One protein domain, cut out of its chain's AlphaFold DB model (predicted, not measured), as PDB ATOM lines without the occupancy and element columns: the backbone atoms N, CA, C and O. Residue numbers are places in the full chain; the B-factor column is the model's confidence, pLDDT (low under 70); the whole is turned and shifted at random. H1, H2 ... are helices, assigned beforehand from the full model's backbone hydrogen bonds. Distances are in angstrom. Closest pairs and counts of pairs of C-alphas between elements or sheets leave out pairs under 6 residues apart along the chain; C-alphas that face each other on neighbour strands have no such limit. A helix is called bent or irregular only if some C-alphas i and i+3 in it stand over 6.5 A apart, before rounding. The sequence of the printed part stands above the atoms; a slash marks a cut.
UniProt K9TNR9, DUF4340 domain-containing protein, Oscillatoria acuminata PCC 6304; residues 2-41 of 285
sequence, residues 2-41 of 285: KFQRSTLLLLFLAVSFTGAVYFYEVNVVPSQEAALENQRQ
ATOM      1  N   LYS A   2      48.164   1.917  44.659       70.81
ATOM      2  CA  LYS A   2      47.530   3.250  44.632       70.81
ATOM      3  C   LYS A   2      47.929   3.991  43.349       70.81
ATOM      4  O   LYS A   2      48.937   4.689  43.340       70.81
ATOM      5  N   PHE A   3      47.179   3.774  42.266       66.75
ATOM      6  CA  PHE A   3      47.474   4.363  40.954       66.75
ATOM      7  C   PHE A   3      47.568   5.894  41.031       66.75
ATOM      8  O   PHE A   3      46.711   6.556  41.620       66.75
ATOM      9  N   GLN A   4      48.625   6.455  40.444       82.06
ATOM     10  CA  GLN A   4      48.806   7.901  40.375       82.06
ATOM     11  C   GLN A   4      47.888   8.488  39.295       82.06
ATOM     12  O   GLN A   4      47.652   7.867  38.259       82.06
ATOM     13  N   ARG A   5      47.382   9.708  39.520       81.38
ATOM     14  CA  ARG A   5      46.444  10.367  38.589       81.38
ATOM     15  C   ARG A   5      47.039  10.531  37.182       81.38
ATOM     16  O   ARG A   5      46.315  10.370  36.208       81.38
ATOM     17  N   SER A   6      48.352  10.746  37.079       82.69
ATOM     18  CA  SER A   6      49.078  10.800  35.804       82.69
ATOM     19  C   SER A   6      49.040   9.476  35.031       82.69
ATOM     20  O   SER A   6      48.889   9.499  33.818       82.69
ATOM     21  N   THR A   7      49.113   8.324  35.711       87.00
ATOM     22  CA  THR A   7      49.007   6.999  35.070       87.00
ATOM     23  C   THR A   7      47.627   6.799  34.445       87.00
ATOM     24  O   THR A   7      47.525   6.295  33.332       87.00
ATOM     25  N   LEU A   8      46.570   7.234  35.140       85.06
ATOM     26  CA  LEU A   8      45.197   7.151  34.639       85.06
ATOM     27  C   LEU A   8      44.984   8.077  33.427       85.06
ATOM     28  O   LEU A   8      44.391   7.665  32.436       85.06
ATOM     29  N   LEU A   9      45.510   9.305  33.490       88.69
ATOM     30  CA  LEU A   9      45.432  10.284  32.400       88.69
ATOM     31  C   LEU A   9      46.184   9.803  31.148       88.69
ATOM     32  O   LEU A   9      45.663   9.932  30.044       88.69
ATOM     33  N   LEU A  10      47.363   9.197  31.315       89.44
ATOM     34  CA  LEU A  10      48.142   8.620  30.216       89.44
ATOM     35  C   LEU A  10      47.399   7.436  29.569       89.44
ATOM     36  O   LEU A  10      47.351   7.352  28.346       89.44
ATOM     37  N   LEU A  11      46.736   6.586  30.364       91.56
ATOM     38  CA  LEU A  11      45.870   5.513  29.856       91.56
ATOM     39  C   LEU A  11      44.696   6.046  29.019       91.56
ATOM     40  O   LEU A  11      44.458   5.543  27.924       91.56
ATOM     41  N   PHE A  12      43.997   7.086  29.489       93.88
ATOM     42  CA  PHE A  12      42.930   7.724  28.708       93.88
ATOM     43  C   PHE A  12      43.451   8.367  27.418       93.88
ATOM     44  O   PHE A  12      42.806   8.239  26.380       93.88
ATOM     45  N   LEU A  13      44.619   9.017  27.458       96.00
ATOM     46  CA  LEU A  13      45.236   9.597  26.265       96.00
ATOM     47  C   LEU A  13      45.616   8.509  25.254       96.00
ATOM     48  O   LEU A  13      45.305   8.662  24.079       96.00
ATOM     49  N   ALA A  14      46.208   7.397  25.702       94.94
ATOM     50  CA  ALA A  14      46.541   6.261  24.843       94.94
ATOM     51  C   ALA A  14      45.291   5.667  24.171       94.94
ATOM     52  O   ALA A  14      45.255   5.565  22.949       94.94
ATOM     53  N   VAL A  15      44.235   5.367  24.941       96.69
ATOM     54  CA  VAL A  15      42.963   4.849  24.398       96.69
ATOM     55  C   VAL A  15      42.322   5.839  23.421       96.69
ATOM     56  O   VAL A  15      41.839   5.429  22.369       96.69
ATOM     57  N   SER A  16      42.358   7.143  23.717       94.31
ATOM     58  CA  SER A  16      41.838   8.172  22.811       94.31
ATOM     59  C   SER A  16      42.651   8.280  21.517       94.31
ATOM     60  O   SER A  16      42.066   8.516  20.464       94.31
ATOM     61  N   PHE A  17      43.974   8.103  21.575       96.50
ATOM     62  CA  PHE A  17      44.839   8.129  20.393       96.50
ATOM     63  C   PHE A  17      44.635   6.876  19.531       96.50
ATOM     64  O   PHE A  17      44.446   6.998  18.326       96.50
ATOM     65  N   THR A  18      44.571   5.687  20.142       92.56
ATOM     66  CA  THR A  18      44.226   4.434  19.449       92.56
ATOM     67  C   THR A  18      42.838   4.509  18.815       92.56
ATOM     68  O   THR A  18      42.681   4.116  17.665       92.56
ATOM     69  N   GLY A  19      41.841   5.065  19.512       95.50
ATOM     70  CA  GLY A  19      40.498   5.266  18.962       95.50
ATOM     71  C   GLY A  19      40.463   6.246  17.785       95.50
ATOM     72  O   GLY A  19      39.751   6.003  16.816       95.50
ATOM     73  N   ALA A  20      41.258   7.321  17.831       94.25
ATOM     74  CA  ALA A  20      41.374   8.278  16.731       94.25
ATOM     75  C   ALA A  20      42.090   7.685  15.503       94.25
ATOM     76  O   ALA A  20      41.631   7.893  14.382       94.25
ATOM     77  N   VAL A  21      43.165   6.916  15.711       94.81
ATOM     78  CA  VAL A  21      43.877   6.193  14.641       94.81
ATOM     79  C   VAL A  21      42.963   5.143  14.008       94.81
ATOM     80  O   VAL A  21      42.765   5.179  12.800       94.81
ATOM     81  N   TYR A  22      42.305   4.304  14.811       94.69
ATOM     82  CA  TYR A  22      41.347   3.307  14.320       94.69
ATOM     83  C   TYR A  22      40.179   3.946  13.551       94.69
ATOM     84  O   TYR A  22      39.795   3.466  12.488       94.69
ATOM     85  N   PHE A  23      39.632   5.068  14.035       92.62
ATOM     86  CA  PHE A  23      38.599   5.804  13.304       92.62
ATOM     87  C   PHE A  23      39.113   6.327  11.952       92.62
ATOM     88  O   PHE A  23      38.405   6.215  10.950       92.62
ATOM     89  N   TYR A  24      40.336   6.861  11.906       90.06
ATOM     90  CA  TYR A  24      40.965   7.347  10.677       90.06
ATOM     91  C   TYR A  24      41.214   6.211   9.668       90.06
ATOM     92  O   TYR A  24      40.814   6.323   8.510       90.06
ATOM     93  N   GLU A  25      41.793   5.097  10.117       86.00
ATOM     94  CA  GLU A  25      42.050   3.900   9.305       86.00
ATOM     95  C   GLU A  25      40.759   3.274   8.755       86.00
ATOM     96  O   GLU A  25      40.724   2.885   7.595       86.00
ATOM     97  N   VAL A  26      39.676   3.224   9.541       87.00
ATOM     98  CA  VAL A  26      38.412   2.586   9.120       87.00
ATOM     99  C   VAL A  26      37.517   3.499   8.269       87.00
ATOM    100  O   VAL A  26      36.762   2.997   7.444       87.00
ATOM    101  N   ASN A  27      37.568   4.827   8.447       83.31
ATOM    102  CA  ASN A  27      36.599   5.750   7.825       83.31
ATOM    103  C   ASN A  27      37.221   6.738   6.825       83.31
ATOM    104  O   ASN A  27      36.542   7.174   5.898       83.31
ATOM    105  N   VAL A  28      38.485   7.133   7.014       79.31
ATOM    106  CA  VAL A  28      39.116   8.233   6.257       79.31
ATOM    107  C   VAL A  28      40.069   7.715   5.180       79.31
ATOM    108  O   VAL A  28      40.166   8.328   4.118       79.31
ATOM    109  N   VAL A  29      40.740   6.583   5.413       80.62
ATOM    110  CA  VAL A  29      41.590   5.941   4.396       80.62
ATOM    111  C   VAL A  29      40.748   5.340   3.253       80.62
ATOM    112  O   VAL A  29      40.917   5.821   2.132       80.62
ATOM    113  N   PRO A  30      39.742   4.464   3.486       80.44
ATOM    114  CA  PRO A  30      38.967   3.863   2.393       80.44
ATOM    115  C   PRO A  30      38.155   4.892   1.595       80.44
ATOM    116  O   PRO A  30      37.929   4.727   0.403       80.44
ATOM    117  N   SER A  31      37.739   5.986   2.242       76.50
ATOM    118  CA  SER A  31      37.035   7.095   1.590       76.50
ATOM    119  C   SER A  31      37.943   7.881   0.631       76.50
ATOM    120  O   SER A  31      37.502   8.282  -0.443       76.50
ATOM    121  N   GLN A  32      39.227   8.055   0.966       73.06
ATOM    122  CA  GLN A  32      40.207   8.671   0.061       73.06
ATOM    123  C   GLN A  32      40.654   7.716  -1.049       73.06
ATOM    124  O   GLN A  32      40.803   8.153  -2.185       73.06
ATOM    125  N   GLU A  33      40.823   6.427  -0.751       78.06
ATOM    126  CA  GLU A  33      41.151   5.402  -1.752       78.06
ATOM    127  C   GLU A  33      40.018   5.258  -2.778       78.06
ATOM    128  O   GLU A  33      40.268   5.344  -3.979       78.06
ATOM    129  N   ALA A  34      38.762   5.185  -2.329       73.56
ATOM    130  CA  ALA A  34      37.599   5.198  -3.214       73.56
ATOM    131  C   ALA A  34      37.458   6.527  -3.981       73.56
ATOM    132  O   ALA A  34      37.088   6.516  -5.152       73.56
ATOM    133  N   ALA A  35      37.760   7.681  -3.374       65.00
ATOM    134  CA  ALA A  35      37.752   8.960  -4.093       65.00
ATOM    135  C   ALA A  35      38.827   9.019  -5.196       65.00
ATOM    136  O   ALA A  35      38.573   9.582  -6.260       65.00
ATOM    137  N   LEU A  36      39.993   8.404  -4.966       65.62
ATOM    138  CA  LEU A  36      41.041   8.245  -5.971       65.62
ATOM    139  C   LEU A  36      40.598   7.280  -7.081       65.62
ATOM    140  O   LEU A  36      40.731   7.610  -8.250       65.62
ATOM    141  N   GLU A  37      40.015   6.125  -6.746       68.62
ATOM    142  CA  GLU A  37      39.530   5.154  -7.739       68.62
ATOM    143  C   GLU A  37      38.432   5.749  -8.640       68.62
ATOM    144  O   GLU A  37      38.506   5.624  -9.862       68.62
ATOM    145  N   ASN A  38      37.479   6.495  -8.069       64.94
ATOM    146  CA  ASN A  38      36.464   7.227  -8.838       64.94
ATOM    147  C   ASN A  38      37.069   8.347  -9.714       64.94
ATOM    148  O   ASN A  38      36.510   8.670 -10.758       64.94
ATOM    149  N   GLN A  39      38.220   8.923  -9.346       63.50
ATOM    150  CA  GLN A  39      38.946   9.888 -10.190       63.50
ATOM    151  C   GLN A  39      39.646   9.225 -11.398       63.50
ATOM    152  O   GLN A  39      39.932   9.908 -12.381       63.50
ATOM    153  N   ARG A  40      39.871   7.902 -11.363       70.81
ATOM    154  CA  ARG A  40      40.434   7.115 -12.480       70.81
ATOM    155  C   ARG A  40      39.381   6.592 -13.460       70.81
ATOM    156  O   ARG A  40      39.736   5.977 -14.464       70.81
ATOM    157  N   GLN A  41      38.098   6.808 -13.188       78.12
ATOM    158  CA  GLN A  41      37.034   6.351 -14.073       78.12
ATOM    159  C   GLN A  41      36.861   7.299 -15.266       78.12
ATOM    160  O   GLN A  41      36.761   8.515 -15.118       78.12
TER     161      GLN A  41
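What this domain is: This is residues 2 to 41 of the 285 residues of the protein "DUF4340 domain-containing protein" of Oscillatoria acuminata PCC 6304 (UniProt K9TNR9). This is a single thin rod of two helices set end to end, the long H1 first and the shorter H2 carrying on nearly the same line after a tight link, with nothing folded back on either of them. The printed part has 40 residues with two named helices, H1 then H2, and no named strand; the class is all helix. The whole is extended, with a radius of gyration of the C-alphas of 17.1 A, and the C-alphas span 60 by 9 by 6 A along their three main axes.

Where its parts are: Begin at Lys 2, whose C-alpha stands at (47.530, 3.250, 44.632). Find C-alpha 5 at (46.444, 10.367, 38.589); here H1 begins, and it runs through residues 5 to 27, 32.6 A from first to last C-alpha. It ends at C-alpha 27, at (36.599, 5.750, 7.825). After Val 28 comes H2, residues 29 to 39, 15.3 A long, which ends at C-alpha 39 at (38.946, 9.888, -10.190). Watch z fall from C-alpha 5 to C-alpha 39.

How they stand to each other: Look at Val 28, the one residue between H1 and H2: the link is tight, and the two helices meet only through their link. Neither helix is bent. Check the backbone O and N atoms in H1 and H2: every O i to N i+4 pair is within hydrogen-bond range.

The domain as a whole: Go from Lys 2 to Gln 41 and you have the two C-alphas farthest apart, 59.7 A. Residues 2 to 41 stand free. The printed part has no cut and no long link between its helices. In the B-factor column the mean pLDDT of the printed part is 83.2; look for values under 70 at residue 3 and residues 35 to 39. The mean is 91 in H1 and 72 in H2.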